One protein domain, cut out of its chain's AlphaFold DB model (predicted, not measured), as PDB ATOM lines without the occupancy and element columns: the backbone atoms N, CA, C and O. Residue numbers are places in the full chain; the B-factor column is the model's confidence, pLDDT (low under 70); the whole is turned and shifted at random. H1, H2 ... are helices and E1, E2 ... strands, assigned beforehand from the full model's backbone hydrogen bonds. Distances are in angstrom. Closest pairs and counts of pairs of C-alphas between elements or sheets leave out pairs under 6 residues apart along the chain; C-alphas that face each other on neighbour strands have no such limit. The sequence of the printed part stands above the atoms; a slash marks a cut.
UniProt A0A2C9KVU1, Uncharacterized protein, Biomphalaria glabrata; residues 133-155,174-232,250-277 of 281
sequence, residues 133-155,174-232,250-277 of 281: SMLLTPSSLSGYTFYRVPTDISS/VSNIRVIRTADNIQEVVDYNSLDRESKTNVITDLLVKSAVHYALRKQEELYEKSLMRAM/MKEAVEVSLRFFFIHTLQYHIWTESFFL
ATOM      1  N   SER A 133     -16.174 -48.183  16.322       59.62
ATOM      2  CA  SER A 133     -17.047 -49.095  17.066       59.62
ATOM      3  C   SER A 133     -16.938 -50.572  16.665       59.62
ATOM      4  O   SER A 133     -17.264 -51.423  17.480       59.62
ATOM      5  N   MET A 134     -16.487 -50.892  15.447       62.12
ATOM      6  CA  MET A 134     -16.255 -52.269  14.980       62.12
ATOM      7  C   MET A 134     -14.849 -52.784  15.309       62.12
ATOM      8  O   MET A 134     -14.641 -53.990  15.354       62.12
ATOM      9  N   LEU A 135     -13.878 -51.880  15.496       63.47
ATOM     10  CA  LEU A 135     -12.503 -52.227  15.880       63.47
ATOM     11  C   LEU A 135     -12.366 -52.490  17.381       63.47
ATOM     12  O   LEU A 135     -11.439 -53.169  17.813       63.47
ATOM     13  N   LEU A 136     -13.295 -51.963  18.174       64.44
ATOM     14  CA  LEU A 136     -13.449 -52.362  19.561       64.44
ATOM     15  C   LEU A 136     -14.078 -53.754  19.561       64.44
ATOM     16  O   LEU A 136     -15.242 -53.915  19.195       64.44
ATOM     17  N   THR A 137     -13.304 -54.769  19.949       56.41
ATOM     18  CA  THR A 137     -13.847 -56.104  20.201       56.41
ATOM     19  C   THR A 137     -15.052 -55.965  21.130       56.41
ATOM     20  O   THR A 137     -14.902 -55.362  22.198       56.41
ATOM     21  N   PRO A 138     -16.218 -56.553  20.806       60.62
ATOM     22  CA  PRO A 138     -17.346 -56.652  21.725       60.62
ATOM     23  C   PRO A 138     -17.040 -57.693  22.812       60.62
ATOM     24  O   PRO A 138     -17.881 -58.524  23.140       60.62
ATOM     25  N   SER A 139     -15.817 -57.685  23.347       56.62
ATOM     26  CA  SER A 139     -15.433 -58.472  24.503       56.62
ATOM     27  C   SER A 139     -16.177 -57.874  25.681       56.62
ATOM     28  O   SER A 139     -15.694 -56.972  26.362       56.62
ATOM     29  N   SER A 140     -17.410 -58.329  25.861       61.94
ATOM     30  CA  SER A 140     -18.116 -58.109  27.099       61.94
ATOM     31  C   SER A 140     -17.314 -58.787  28.194       61.94
ATOM     32  O   SER A 140     -17.115 -60.001  28.155       61.94
ATOM     33  N   LEU A 141     -16.847 -58.000  29.157       65.06
ATOM     34  CA  LEU A 141     -16.121 -58.508  30.319       65.06
ATOM     35  C   LEU A 141     -16.975 -59.505  31.123       65.06
ATOM     36  O   LEU A 141     -16.436 -60.313  31.871       65.06
ATOM     37  N   SER A 142     -18.299 -59.461  30.947       68.50
ATOM     38  CA  SER A 142     -19.287 -60.244  31.686       68.50
ATOM     39  C   SER A 142     -20.155 -61.163  30.812       68.50
ATOM     40  O   SER A 142     -21.066 -61.803  31.332       68.50
ATOM     41  N   GLY A 143     -19.910 -61.243  29.496       78.00
ATOM     42  CA  GLY A 143     -20.726 -62.036  28.558       78.00
ATOM     43  C   GLY A 143     -22.070 -61.400  28.157       78.00
ATOM     44  O   GLY A 143     -22.866 -62.026  27.452       78.00
ATOM     45  N   TYR A 144     -22.325 -60.151  28.562       80.88
ATOM     46  CA  TYR A 144     -23.518 -59.378  28.205       80.88
ATOM     47  C   TYR A 144     -23.228 -58.313  27.135       80.88
ATOM     48  O   TYR A 144     -22.330 -57.476  27.266       80.88
ATOM     49  N   THR A 145     -24.008 -58.296  26.060       80.81
ATOM     50  CA  THR A 145     -23.938 -57.250  25.032       80.81
ATOM     51  C   THR A 145     -25.178 -56.362  25.082       80.81
ATOM     52  O   THR A 145     -26.260 -56.790  25.477       80.81
ATOM     53  N   PHE A 146     -25.002 -55.088  24.729       80.31
ATOM     54  CA  PHE A 146     -26.049 -54.072  24.815       80.31
ATOM     55  C   PHE A 146     -26.308 -53.504  23.432       80.31
ATOM     56  O   PHE A 146     -25.361 -53.147  22.727       80.31
ATOM     57  N   TYR A 147     -27.577 -53.365  23.061       76.19
ATOM     58  CA  TYR A 147     -27.970 -52.659  21.848       76.19
ATOM     59  C   TYR A 147     -29.101 -51.681  22.140       76.19
ATOM     60  O   TYR A 147     -29.960 -51.917  22.991       76.19
ATOM     61  N   ARG A 148     -29.067 -50.549  21.436       72.50
ATOM     62  CA  ARG A 148     -30.104 -49.521  21.490       72.50
ATOM     63  C   ARG A 148     -31.139 -49.832  20.420       72.50
ATOM     64  O   ARG A 148     -30.796 -49.894  19.242       72.50
ATOM     65  N   VAL A 149     -32.386 -50.012  20.831       70.31
ATOM     66  CA  VAL A 149     -33.537 -50.095  19.934       70.31
ATOM     67  C   VAL A 149     -34.150 -48.698  19.857       70.31
ATOM     68  O   VAL A 149     -34.543 -48.166  20.898       70.31
ATOM     69  N   PRO A 150     -34.200 -48.066  18.674       60.09
ATOM     70  CA  PRO A 150     -34.973 -46.842  18.493       60.09
ATOM     71  C   PRO A 150     -36.432 -47.136  18.853       60.09
ATOM     72  O   PRO A 150     -36.993 -48.092  18.321       60.09
ATOM     73  N   THR A 151     -37.042 -46.379  19.767       57.53
ATOM     74  CA  THR A 151     -38.501 -46.451  19.922       57.53
ATOM     75  C   THR A 151     -39.138 -45.746  18.737       57.53
ATOM     76  O   THR A 151     -38.734 -44.631  18.392       57.53
ATOM     77  N   ASP A 152     -40.120 -46.390  18.116       46.62
ATOM     78  CA  ASP A 152     -40.869 -45.803  17.015       46.62
ATOM     79  C   ASP A 152     -41.510 -44.478  17.449       46.62
ATOM     80  O   ASP A 152     -42.066 -44.341  18.535       46.62
ATOM     81  N   ILE A 153     -41.417 -43.485  16.570       51.97
ATOM     82  CA  ILE A 153     -41.816 -42.084  16.784       51.97
ATOM     83  C   ILE A 153     -43.352 -41.951  16.939       51.97
ATOM     84  O   ILE A 153     -43.860 -40.895  17.296       51.97
ATOM     85  N   SER A 154     -44.099 -43.039  16.724       46.34
ATOM     86  CA  SER A 154     -45.565 -43.089  16.752       46.34
ATOM     87  C   SER A 154     -46.188 -42.904  18.142       46.34
ATOM     88  O   SER A 154     -47.387 -42.677  18.220       46.34
ATOM     89  N   SER A 155     -45.426 -43.016  19.232       46.09
ATOM     90  CA  SER A 155     -45.956 -42.872  20.599       46.09
ATOM     91  C   SER A 155     -45.746 -41.478  21.204       46.09
ATOM     92  O   SER A 155     -45.917 -41.310  22.408       46.09
ATOM     93  N   VAL A 174     -35.713 -41.400  22.531       50.59
ATOM     94  CA  VAL A 174     -35.522 -42.287  23.683       50.59
ATOM     95  C   VAL A 174     -35.283 -43.691  23.143       50.59
ATOM     96  O   VAL A 174     -36.145 -44.287  22.524       50.59
ATOM     97  N   SER A 175     -34.074 -44.219  23.295       54.59
ATOM     98  CA  SER A 175     -33.757 -45.558  22.791       54.59
ATOM     99  C   SER A 175     -33.848 -46.560  23.932       54.59
ATOM    100  O   SER A 175     -33.182 -46.397  24.954       54.59
ATOM    101  N   ASN A 176     -34.662 -47.601  23.759       70.25
ATOM    102  CA  ASN A 176     -34.772 -48.688  24.724       70.25
ATOM    103  C   ASN A 176     -33.538 -49.583  24.604       70.25
ATOM    104  O   ASN A 176     -33.222 -50.088  23.525       70.25
ATOM    105  N   ILE A 177     -32.818 -49.773  25.708       70.00
ATOM    106  CA  ILE A 177     -31.623 -50.619  25.735       70.00
ATOM    107  C   ILE A 177     -32.033 -52.037  26.099       70.00
ATOM    108  O   ILE A 177     -32.659 -52.267  27.129       70.00
ATOM    109  N   ARG A 178     -31.655 -52.985  25.245       81.19
ATOM    110  CA  ARG A 178     -31.863 -54.413  25.474       81.19
ATOM    111  C   ARG A 178     -30.532 -55.094  25.777       81.19
ATOM    112  O   ARG A 178     -29.497 -54.736  25.205       81.19
ATOM    113  N   VAL A 179     -30.582 -56.067  26.682       83.12
ATOM    114  CA  VAL A 179     -29.433 -56.863  27.122       83.12
ATOM    115  C   VAL A 179     -29.491 -58.220  26.424       83.12
ATOM    116  O   VAL A 179     -30.520 -58.891  26.448       83.12
ATOM    117  N   ILE A 180     -28.393 -58.622  25.788       84.88
ATOM    118  CA  ILE A 180     -28.223 -59.961  25.221       84.88
ATOM    119  C   ILE A 180     -27.197 -60.692  26.067       84.88
ATOM    120  O   ILE A 180     -26.064 -60.227  26.218       84.88
ATOM    121  N   ARG A 181     -27.567 -61.857  26.584       84.50
ATOM    122  CA  ARG A 181     -26.622 -62.786  27.192       84.50
ATOM    123  C   ARG A 181     -26.044 -63.670  26.095       84.50
ATOM    124  O   ARG A 181     -26.792 -64.249  25.313       84.50
ATOM    125  N   THR A 182     -24.719 -63.753  26.028       83.69
ATOM    126  CA  THR A 182     -24.020 -64.677  25.129       83.69
ATOM    127  C   THR A 182     -23.362 -65.755  25.978       83.69
ATOM    128  O   THR A 182     -22.366 -65.493  26.648       83.69
ATOM    129  N   ALA A 183     -23.936 -66.954  25.977       80.25
ATOM    130  CA  ALA A 183     -23.361 -68.140  26.606       80.25
ATOM    131  C   ALA A 183     -23.291 -69.247  25.549       80.25
ATOM    132  O   ALA A 183     -24.255 -69.448  24.815       80.25
ATOM    133  N   ASP A 184     -22.142 -69.913  25.420       76.69
ATOM    134  CA  ASP A 184     -21.950 -71.057  24.514       76.69
ATOM    135  C   ASP A 184     -22.396 -70.806  23.057       76.69
ATOM    136  O   ASP A 184     -23.002 -71.656  22.411       76.69
ATOM    137  N   ASN A 185     -22.097 -69.610  22.530       74.19
ATOM    138  CA  ASN A 185     -22.506 -69.116  21.202       74.19
ATOM    139  C   ASN A 185     -24.020 -68.942  20.980       74.19
ATOM    140  O   ASN A 185     -24.432 -68.577  19.877       74.19
ATOM    141  N   ILE A 186     -24.848 -69.131  22.006       80.56
ATOM    142  CA  ILE A 186     -26.281 -68.845  21.961       80.56
ATOM    143  C   ILE A 186     -26.499 -67.426  22.491       80.56
ATOM    144  O   ILE A 186     -26.031 -67.061  23.572       80.56
ATOM    145  N   GLN A 187     -27.178 -66.609  21.687       83.38
ATOM    146  CA  GLN A 187     -27.550 -65.242  22.036       83.38
ATOM    147  C   GLN A 187     -29.019 -65.215  22.446       83.38
ATOM    148  O   GLN A 187     -29.895 -65.493  21.628       83.38
ATOM    149  N   GLU A 188     -29.283 -64.858  23.697       86.00
ATOM    150  CA  GLU A 188     -30.636 -64.735  24.235       86.00
ATOM    151  C   GLU A 188     -30.875 -63.310  24.731       86.00
ATOM    152  O   GLU A 188     -30.019 -62.715  25.392       86.00
ATOM    153  N   VAL A 189     -32.037 -62.744  24.398       85.00
ATOM    154  CA  VAL A 189     -32.467 -61.451  24.938       85.00
ATOM    155  C   VAL A 189     -32.977 -61.688  26.350       85.00
ATOM    156  O   VAL A 189     -33.926 -62.441  26.540       85.00
ATOM    157  N   VAL A 190     -32.349 -61.044  27.332       84.88
ATOM    158  CA  VAL A 190     -32.678 -61.232  28.746       84.88
ATOM    159  C   VAL A 190     -33.226 -59.935  29.317       84.88
ATOM    160  O   VAL A 190     -32.616 -58.871  29.175       84.88
ATOM    161  N   ASP A 191     -34.367 -60.030  29.994       86.88
ATOM    162  CA  ASP A 191     -34.935 -58.905  30.724       86.88
ATOM    163  C   ASP A 191     -34.098 -58.584  31.963       86.88
ATOM    164  O   ASP A 191     -33.708 -59.459  32.736       86.88
ATOM    165  N   TYR A 192     -33.851 -57.295  32.200       83.31
ATOM    166  CA  TYR A 192     -33.018 -56.868  33.323       83.31
ATOM    167  C   TYR A 192     -33.576 -57.329  34.680       83.31
ATOM    168  O   TYR A 192     -32.824 -57.672  35.591       83.31
ATOM    169  N   ASN A 193     -34.902 -57.378  34.814       86.94
ATOM    170  CA  ASN A 193     -35.569 -57.690  36.075       86.94
ATOM    171  C   ASN A 193     -35.420 -59.158  36.491       86.94
ATOM    172  O   ASN A 193     -35.340 -59.419  37.694       86.94
ATOM    173  N   SER A 194     -35.317 -60.087  35.535       88.25
ATOM    174  CA  SER A 194     -35.206 -61.526  35.808       88.25
ATOM    175  C   SER A 194     -33.790 -61.977  36.180       88.25
ATOM    176  O   SER A 194     -33.606 -63.106  36.626       88.25
ATOM    177  N   LEU A 195     -32.787 -61.108  36.024       86.19
ATOM    178  CA  LEU A 195     -31.393 -61.430  36.321       86.19
ATOM    179  C   LEU A 195     -31.111 -61.487  37.828       86.19
ATOM    180  O   LEU A 195     -31.688 -60.739  38.628       86.19
ATOM    181  N   ASP A 196     -30.159 -62.345  38.198       92.75
ATOM    182  CA  ASP A 196     -29.616 -62.404  39.552       92.75
ATOM    183  C   ASP A 196     -28.912 -61.088  39.940       92.75
ATOM    184  O   ASP A 196     -28.470 -60.317  39.080       92.75
ATOM    185  N   ARG A 197     -28.800 -60.817  41.244       91.50
ATOM    186  CA  ARG A 197     -28.196 -59.596  41.783       91.50
ATOM    187  C   ARG A 197     -26.747 -59.415  41.328       91.50
ATOM    188  O   ARG A 197     -26.385 -58.295  40.976       91.50
ATOM    189  N   GLU A 198     -25.951 -60.481  41.278       90.06
ATOM    190  CA  GLU A 198     -24.555 -60.400  40.825       90.06
ATOM    191  C   GLU A 198     -24.471 -60.117  39.320       90.06
ATOM    192  O   GLU A 198     -23.691 -59.284  38.852       90.06
ATOM    193  N   SER A 199     -25.350 -60.749  38.543       87.19
ATOM    194  CA  SER A 199     -25.441 -60.502  37.102       87.19
ATOM    195  C   SER A 199     -25.898 -59.074  36.797       87.19
ATOM    196  O   SER A 199     -25.356 -58.436  35.898       87.19
ATOM    197  N   LYS A 200     -26.830 -58.531  37.586       87.25
ATOM    198  CA  LYS A 200     -27.271 -57.131  37.511       87.25
ATOM    199  C   LYS A 200     -26.123 -56.157  37.769       87.25
ATOM    200  O   LYS A 200     -25.929 -55.226  36.988       87.25
ATOM    201  N   THR A 201     -25.318 -56.386  38.810       88.12
ATOM    202  CA  THR A 201     -24.140 -55.546  39.083       88.12
ATOM    203  C   THR A 201     -23.106 -55.633  37.963       88.12
ATOM    204  O   THR A 201     -22.550 -54.611  37.563       88.12
ATOM    205  N   ASN A 202     -22.899 -56.818  37.387       87.31
ATOM    206  CA  ASN A 202     -21.977 -57.016  36.267       87.31
ATOM    207  C   ASN A 202     -22.466 -56.328  34.984       87.31
ATOM    208  O   ASN A 202     -21.676 -55.746  34.243       87.31
ATOM    209  N   VAL A 203     -23.776 -56.349  34.737       86.44
ATOM    210  CA  VAL A 203     -24.405 -55.628  33.625       86.44
ATOM    211  C   VAL A 203     -24.240 -54.117  33.791       86.44
ATOM    212  O   VAL A 203     -23.817 -53.450  32.850       86.44
ATOM    213  N   ILE A 204     -24.529 -53.572  34.978       86.25
ATOM    214  CA  ILE A 204     -24.387 -52.131  35.239       86.25
ATOM    215  C   ILE A 204     -22.927 -51.693  35.107       86.25
ATOM    216  O   ILE A 204     -22.647 -50.681  34.472       86.25
ATOM    217  N   THR A 205     -21.994 -52.431  35.707       88.00
ATOM    218  CA  THR A 205     -20.567 -52.079  35.663       88.00
ATOM    219  C   THR A 205     -20.032 -52.101  34.235       88.00
ATOM    220  O   THR A 205     -19.400 -51.132  33.819       88.00
ATOM    221  N   ASP A 206     -20.355 -53.130  33.448       85.62
ATOM    222  CA  ASP A 206     -19.973 -53.200  32.034       85.62
ATOM    223  C   ASP A 206     -20.616 -52.067  31.212       85.62
ATOM    224  O   ASP A 206     -19.957 -51.448  30.374       85.62
ATOM    225  N   LEU A 207     -21.877 -51.717  31.492       84.19
ATOM    226  CA  LEU A 207     -22.550 -50.580  30.860       84.19
ATOM    227  C   LEU A 207     -21.850 -49.249  31.176       84.19
ATOM    228  O   LEU A 207     -21.632 -48.451  30.263       84.19
ATOM    229  N   LEU A 208     -21.468 -49.022  32.436       84.69
ATOM    230  CA  LEU A 208     -20.765 -47.812  32.877       84.69
ATOM    231  C   LEU A 208     -19.363 -47.709  32.272       84.69
ATOM    232  O   LEU A 208     -18.954 -46.639  31.821       84.69
ATOM    233  N   VAL A 209     -18.627 -48.820  32.219       85.38
ATOM    234  CA  VAL A 209     -17.306 -48.867  31.581       85.38
ATOM    235  C   VAL A 209     -17.439 -48.557  30.091       85.38
ATOM    236  O   VAL A 209     -16.724 -47.697  29.573       85.38
ATOM    237  N   LYS A 210     -18.404 -49.170  29.396       81.56
ATOM    238  CA  LYS A 210     -18.664 -48.895  27.975       81.56
ATOM    239  C   LYS A 210     -19.076 -47.445  27.731       81.56
ATOM    240  O   LYS A 210     -18.604 -46.846  26.763       81.56
ATOM    241  N   SER A 211     -19.912 -46.856  28.589       80.56
ATOM    242  CA  SER A 211     -20.309 -45.450  28.452       80.56
ATOM    243  C   SER A 211     -19.135 -44.499  28.690       80.56
ATOM    244  O   SER A 211     -18.965 -43.547  27.931       80.56
ATOM    245  N   ALA A 212     -18.286 -44.787  29.679       82.56
ATOM    246  CA  ALA A 212     -17.067 -44.035  29.959       82.56
ATOM    247  C   ALA A 212     -16.081 -44.077  28.781       82.56
ATOM    248  O   ALA A 212     -15.599 -43.032  28.339       82.56
ATOM    249  N   VAL A 213     -15.838 -45.266  28.221       83.12
ATOM    250  CA  VAL A 213     -14.983 -45.442  27.036       83.12
ATOM    251  C   VAL A 213     -15.565 -44.693  25.840       83.12
ATOM    252  O   VAL A 213     -14.855 -43.935  25.185       83.12
ATOM    253  N   HIS A 214     -16.864 -44.843  25.571       81.06
ATOM    254  CA  HIS A 214     -17.519 -44.146  24.466       81.06
ATOM    255  C   HIS A 214     -17.432 -42.618  24.616       81.06
ATOM    256  O   HIS A 214     -17.167 -41.916  23.642       81.06
ATOM    257  N   TYR A 215     -17.619 -42.095  25.831       82.81
ATOM    258  CA  TYR A 215     -17.457 -40.672  26.122       82.81
ATOM    259  C   TYR A 215     -16.023 -40.195  25.866       82.81
ATOM    260  O   TYR A 215     -15.826 -39.198  25.171       82.81
ATOM    261  N   ALA A 216     -15.021 -40.932  26.354       81.00
ATOM    262  CA  ALA A 216     -13.616 -40.597  26.141       81.00
ATOM    263  C   ALA A 216     -13.256 -40.564  24.645       81.00
ATOM    264  O   ALA A 216     -12.621 -39.617  24.185       81.00
ATOM    265  N   LEU A 217     -13.711 -41.554  23.869       80.69
ATOM    266  CA  LEU A 217     -13.457 -41.606  22.427       80.69
ATOM    267  C   LEU A 217     -14.133 -40.462  21.669       80.69
ATOM    268  O   LEU A 217     -13.506 -39.880  20.786       80.69
ATOM    269  N   ARG A 218     -15.374 -40.120  22.031       80.81
ATOM    270  CA  ARG A 218     -16.094 -38.989  21.436       80.81
ATOM    271  C   ARG A 218     -15.393 -37.665  21.734       80.81
ATOM    272  O   ARG A 218     -15.222 -36.846  20.840       80.81
ATOM    273  N   LYS A 219     -14.928 -37.474  22.970       83.75
ATOM    274  CA  LYS A 219     -14.215 -36.253  23.366       83.75
ATOM    275  C   LYS A 219     -12.854 -36.137  22.668       83.75
ATOM    276  O   LYS A 219     -12.473 -35.046  22.259       83.75
ATOM    277  N   GLN A 220     -12.154 -37.254  22.446       80.50
ATOM    278  CA  GLN A 220     -10.945 -37.283  21.610       80.50
ATOM    279  C   GLN A 220     -11.222 -36.885  20.154       80.50
ATOM    280  O   GLN A 220     -10.417 -36.179  19.554       80.50
ATOM    281  N   GLU A 221     -12.344 -37.327  19.586       80.94
ATOM    282  CA  GLU A 221     -12.748 -36.949  18.227       80.94
ATOM    283  C   GLU A 221     -13.041 -35.452  18.133       80.94
ATOM    284  O   GLU A 221     -12.508 -34.791  17.247       80.94
ATOM    285  N   GLU A 222     -13.770 -34.891  19.096       82.31
ATOM    286  CA  GLU A 222     -14.029 -33.448  19.158       82.31
ATOM    287  C   GLU A 222     -12.733 -32.629  19.280       82.31
ATOM    288  O   GLU A 222     -12.604 -31.576  18.658       82.31
ATOM    289  N   LEU A 223     -11.749 -33.104  20.051       80.56
ATOM    290  CA  LEU A 223     -10.435 -32.460  20.144       80.56
ATOM    291  C   LEU A 223      -9.667 -32.531  18.822       80.56
ATOM    292  O   LEU A 223      -9.068 -31.537  18.410       80.56
ATOM    293  N   TYR A 224      -9.703 -33.679  18.145       80.00
ATOM    294  CA  TYR A 224      -9.063 -33.847  16.843       80.00
ATOM    295  C   TYR A 224      -9.709 -32.950  15.782       80.00
ATOM    296  O   TYR A 224      -9.005 -32.270  15.039       80.00
ATOM    297  N   GLU A 225     -11.040 -32.876  15.754       81.31
ATOM    298  CA  GLU A 225     -11.777 -31.977  14.867       81.31
ATOM    299  C   GLU A 225     -11.466 -30.508  15.166       81.31
ATOM    300  O   GLU A 225     -11.196 -29.746  14.242       81.31
ATOM    301  N   LYS A 226     -11.422 -30.105  16.442       81.44
ATOM    302  CA  LYS A 226     -11.035 -28.740  16.835       81.44
ATOM    303  C   LYS A 226      -9.604 -28.405  16.419       81.44
ATOM    304  O   LYS A 226      -9.372 -27.317  15.900       81.44
ATOM    305  N   SER A 227      -8.660 -29.325  16.616       77.56
ATOM    306  CA  SER A 227      -7.267 -29.157  16.187       77.56
ATOM    307  C   SER A 227      -7.163 -29.027  14.666       77.56
ATOM    308  O   SER A 227      -6.488 -28.122  14.175       77.56
ATOM    309  N   LEU A 228      -7.894 -29.860  13.920       81.25
ATOM    310  CA  LEU A 228      -7.952 -29.801  12.461       81.25
ATOM    311  C   LEU A 228      -8.557 -28.478  11.971       81.25
ATOM    312  O   LEU A 228      -7.995 -27.840  11.084       81.25
ATOM    313  N   MET A 229      -9.660 -28.031  12.574       77.31
ATOM    314  CA  MET A 229     -10.300 -26.753  12.249       77.31
ATOM    315  C   MET A 229      -9.390 -25.560  12.569       77.31
ATOM    316  O   MET A 229      -9.317 -24.625  11.775       77.31
ATOM    317  N   ARG A 230      -8.647 -25.601  13.684       79.44
ATOM    318  CA  ARG A 230      -7.654 -24.573  14.042       79.44
ATOM    319  C   ARG A 230      -6.513 -24.521  13.018       79.44
ATOM    320  O   ARG A 230      -6.173 -23.437  12.557       79.44
ATOM    321  N   ALA A 231      -5.990 -25.675  12.593       76.19
ATOM    322  CA  ALA A 231      -4.959 -25.754  11.555       76.19
ATOM    323  C   ALA A 231      -5.450 -25.253  10.182       76.19
ATOM    324  O   ALA A 231      -4.682 -24.663   9.428       76.19
ATOM    325  N   MET A 232      -6.731 -25.455   9.856       70.62
ATOM    326  CA  MET A 232      -7.331 -24.971   8.605       70.62
ATOM    327  C   MET A 232      -7.603 -23.463   8.599       70.62
ATOM    328  O   MET A 232      -7.573 -22.853   7.532       70.62
ATOM    329  N   MET A 250     -14.771 -38.614  35.263       67.19
ATOM    330  CA  MET A 250     -15.692 -39.753  35.249       67.19
ATOM    331  C   MET A 250     -17.114 -39.358  35.677       67.19
ATOM    332  O   MET A 250     -18.083 -39.898  35.147       67.19
ATOM    333  N   LYS A 251     -17.251 -38.384  36.585       73.50
ATOM    334  CA  LYS A 251     -18.551 -37.894  37.054       73.50
ATOM    335  C   LYS A 251     -19.330 -37.217  35.925       73.50
ATOM    336  O   LYS A 251     -20.501 -37.518  35.739       73.50
ATOM    337  N   GLU A 252     -18.668 -36.378  35.129       77.88
ATOM    338  CA  GLU A 252     -19.275 -35.731  33.957       77.88
ATOM    339  C   GLU A 252     -19.712 -36.770  32.909       77.88
ATOM    340  O   GLU A 252     -20.829 -36.711  32.402       77.88
ATOM    341  N   ALA A 253     -18.867 -37.769  32.630       67.38
ATOM    342  CA  ALA A 253     -19.178 -38.837  31.677       67.38
ATOM    343  C   ALA A 253     -20.421 -39.645  32.092       67.38
ATOM    344  O   ALA A 253     -21.274 -39.975  31.257       67.38
ATOM    345  N   VAL A 254     -20.524 -39.949  33.389       67.44
ATOM    346  CA  VAL A 254     -21.665 -40.653  33.977       67.44
ATOM    347  C   VAL A 254     -22.896 -39.756  33.998       67.44
ATOM    348  O   VAL A 254     -23.957 -40.234  33.636       67.44
ATOM    349  N   GLU A 255     -22.790 -38.468  34.322       70.88
ATOM    350  CA  GLU A 255     -23.930 -37.544  34.298       70.88
ATOM    351  C   GLU A 255     -24.459 -37.288  32.888       70.88
ATOM    352  O   GLU A 255     -25.669 -37.304  32.695       70.88
ATOM    353  N   VAL A 256     -23.598 -37.095  31.886       67.88
ATOM    354  CA  VAL A 256     -24.031 -36.953  30.487       67.88
ATOM    355  C   VAL A 256     -24.737 -38.224  30.045       67.88
ATOM    356  O   VAL A 256     -25.823 -38.161  29.477       67.88
ATOM    357  N   SER A 257     -24.163 -39.382  30.362       60.72
ATOM    358  CA  SER A 257     -24.790 -40.666  30.077       60.72
ATOM    359  C   SER A 257     -26.139 -40.761  30.794       60.72
ATOM    360  O   SER A 257     -27.159 -40.936  30.136       60.72
ATOM    361  N   LEU A 258     -26.181 -40.570  32.117       60.69
ATOM    362  CA  LEU A 258     -27.370 -40.701  32.961       60.69
ATOM    363  C   LEU A 258     -28.452 -39.670  32.653       60.69
ATOM    364  O   LEU A 258     -29.618 -40.023  32.723       60.69
ATOM    365  N   ARG A 259     -28.125 -38.442  32.241       55.56
ATOM    366  CA  ARG A 259     -29.117 -37.468  31.755       55.56
ATOM    367  C   ARG A 259     -29.817 -37.961  30.491       55.56
ATOM    368  O   ARG A 259     -31.002 -37.705  30.328       55.56
ATOM    369  N   PHE A 260     -29.131 -38.732  29.647       49.47
ATOM    370  CA  PHE A 260     -29.770 -39.466  28.551       49.47
ATOM    371  C   PHE A 260     -30.555 -40.714  29.023       49.47
ATOM    372  O   PHE A 260     -31.415 -41.177  28.280       49.47
ATOM    373  N   PHE A 261     -30.302 -41.255  30.226       49.16
ATOM    374  CA  PHE A 261     -30.971 -42.453  30.776       49.16
ATOM    375  C   PHE A 261     -32.164 -42.163  31.721       49.16
ATOM    376  O   PHE A 261     -33.124 -42.927  31.723       49.16
ATOM    377  N   PHE A 262     -32.125 -41.107  32.544       40.22
ATOM    378  CA  PHE A 262     -33.041 -40.889  33.683       40.22
ATOM    379  C   PHE A 262     -34.314 -40.098  33.358       40.22
ATOM    380  O   PHE A 262     -35.180 -39.971  34.221       40.22
ATOM    381  N   ILE A 263     -34.476 -39.613  32.123       43.09
ATOM    382  CA  ILE A 263     -35.704 -38.905  31.716       43.09
ATOM    383  C   ILE A 263     -36.939 -39.826  31.800       43.09
ATOM    384  O   ILE A 263     -38.053 -39.331  31.927       43.09
ATOM    385  N   HIS A 264     -36.773 -41.157  31.847       41.00
ATOM    386  CA  HIS A 264     -37.915 -42.070  31.952       41.00
ATOM    387  C   HIS A 264     -38.238 -42.604  33.353       41.00
ATOM    388  O   HIS A 264     -39.383 -42.980  33.587       41.00
ATOM    389  N   THR A 265     -37.306 -42.638  34.308       41.91
ATOM    390  CA  THR A 265     -37.565 -43.298  35.606       41.91
ATOM    391  C   THR A 265     -38.249 -42.398  36.634       41.91
ATOM    392  O   THR A 265     -38.937 -42.914  37.512       41.91
ATOM    393  N   LEU A 266     -38.151 -41.070  36.509       37.88
ATOM    394  CA  LEU A 266     -38.855 -40.140  37.406       37.88
ATOM    395  C   LEU A 266     -40.287 -39.808  36.956       37.88
ATOM    396  O   LEU A 266     -41.109 -39.457  37.797       37.88
ATOM    397  N   GLN A 267     -40.629 -40.010  35.677       37.88
ATOM    398  CA  GLN A 267     -42.006 -39.814  35.203       37.88
ATOM    399  C   GLN A 267     -42.954 -40.904  35.742       37.88
ATOM    400  O   GLN A 267     -44.096 -40.610  36.081       37.88
ATOM    401  N   TYR A 268     -42.480 -42.149  35.885       40.09
ATOM    402  CA  TYR A 268     -43.322 -43.247  36.382       40.09
ATOM    403  C   TYR A 268     -43.491 -43.257  37.904       40.09
ATOM    404  O   TYR A 268     -44.527 -43.708  38.375       40.09
ATOM    405  N   HIS A 269     -42.539 -42.726  38.676       37.94
ATOM    406  CA  HIS A 269     -42.636 -42.774  40.140       37.94
ATOM    407  C   HIS A 269     -43.460 -41.622  40.745       37.94
ATOM    408  O   HIS A 269     -44.054 -41.794  41.805       37.94
ATOM    409  N   ILE A 270     -43.555 -40.474  40.058       40.16
ATOM    410  CA  ILE A 270     -44.365 -39.323  40.509       40.16
ATOM    411  C   ILE A 270     -45.851 -39.503  40.133       40.16
ATOM    412  O   ILE A 270     -46.740 -39.033  40.847       40.16
ATOM    413  N   TRP A 271     -46.153 -40.248  39.064       37.44
ATOM    414  CA  TRP A 271     -47.539 -40.525  38.661       37.44
ATOM    415  C   TRP A 271     -48.205 -41.665  39.444       37.44
ATOM    416  O   TRP A 271     -49.414 -41.617  39.658       37.44
ATOM    417  N   THR A 272     -47.454 -42.655  39.941       43.59
ATOM    418  CA  THR A 272     -48.043 -43.736  40.757       43.59
ATOM    419  C   THR A 272     -48.349 -43.314  42.193       43.59
ATOM    420  O   THR A 272     -49.279 -43.852  42.788       43.59
ATOM    421  N   GLU A 273     -47.635 -42.328  42.746       36.66
ATOM    422  CA  GLU A 273     -47.940 -41.806  44.089       36.66
ATOM    423  C   GLU A 273     -49.053 -40.747  44.085       36.66
ATOM    424  O   GLU A 273     -49.788 -40.629  45.065       36.66
ATOM    425  N   SER A 274     -49.274 -40.051  42.965       43.91
ATOM    426  CA  SER A 274     -50.350 -39.050  42.861       43.91
ATOM    427  C   SER A 274     -51.746 -39.663  42.659       43.91
ATOM    428  O   SER A 274     -52.744 -39.011  42.956       43.91
ATOM    429  N   PHE A 275     -51.848 -40.920  42.203       42.03
ATOM    430  CA  PHE A 275     -53.141 -41.590  41.974       42.03
ATOM    431  C   PHE A 275     -53.661 -42.395  43.180       42.03
ATOM    432  O   PHE A 275     -54.865 -42.636  43.280       42.03
ATOM    433  N   PHE A 276     -52.796 -42.766  44.131       43.97
ATOM    434  CA  PHE A 276     -53.193 -43.547  45.312       43.97
ATOM    435  C   PHE A 276     -53.612 -42.705  46.528       43.97
ATOM    436  O   PHE A 276     -54.174 -43.247  47.477       43.97
ATOM    437  N   LEU A 277     -53.418 -41.382  46.496       44.12
ATOM    438  CA  LEU A 277     -53.842 -40.468  47.570       44.12
ATOM    439  C   LEU A 277     -55.209 -39.798  47.336       44.12
ATOM    440  O   LEU A 277     -55.663 -39.053  48.199       44.12
TER     441      LEU A 277
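This is residues 133 to 155, 174 to 232 and 250 to 277 of the 281 residues of an uncharacterized protein of Biomphalaria glabrata (UniProt A0A2C9KVU1). A small, strongly twisted sheet of three strands meets the first part of one long helix, H1, which only grazes it. H2 crosses H1 near its middle, and two arms stick out from this loose body: residues 218 to 232 of H1, and residues 265 to 277 with H3. The printed part has 110 residues, with E1 E2 E3 H1 H2 H3 along the chain; the sheet order is E1 - E2 - E3, antiparallel, and the class is mixed, helices and strands. It is loose, with a radius of gyration of the C-alphas of 17.9 A and spans of 61 by 43 by 31 A.

The inner strand E2, residues 175 to 183, is antiparallel to the edge strand E1, residues 144 to 150, at 152 degrees; N 145 and O 180 are 2.8 A apart, within hydrogen-bond range. E2 and the other edge strand E3, residues 186 to 190, form a hairpin, antiparallel at 140 degrees, with N 181 and O 188 2.9 A apart. H1, residues 197 to 232, only grazes the sheet with residues 199 to 210; its closest C-alphas to E1 are those of Val 203 and Tyr 144, 6.7 A apart. With residues 208 to 215 alone, H1 touches H2, residues 250 to 261, about perpendicular at 75 degrees; the closest C-alphas, of Ala 212 and Ala 253, are 5.9 A apart. H3, residues 265 to 276, is apart from H1 and H2. Every O i to N i+4 pair is within hydrogen-bond range in H1 and H2; in H3 3 of 8 are, and 0 of 9 O i to N i+3 pairs.

E2 is 25.2 A long, E1 19.6 A and E3 12.0 A. E1 begins at C-alpha 144 (-23.518, -59.378, 28.205). H1 is 52.3 A long, H2 16.1 A and H3 18.4 A, ending at C-alpha 276 (-53.193, -43.547, 45.312).

The C-alphas farthest apart, of Met 232 and Leu 277, are 62.6 A apart. Residues 156 to 173 and 233 to 249 are not printed; the C-alpha gaps across these cuts are 10.9 A and 31.6 A. Of the links printed whole, none is long. Mean pLDDT of the printed part is 70.0; 43 residues are under 70, among them 133 to 142 and 256 to 277.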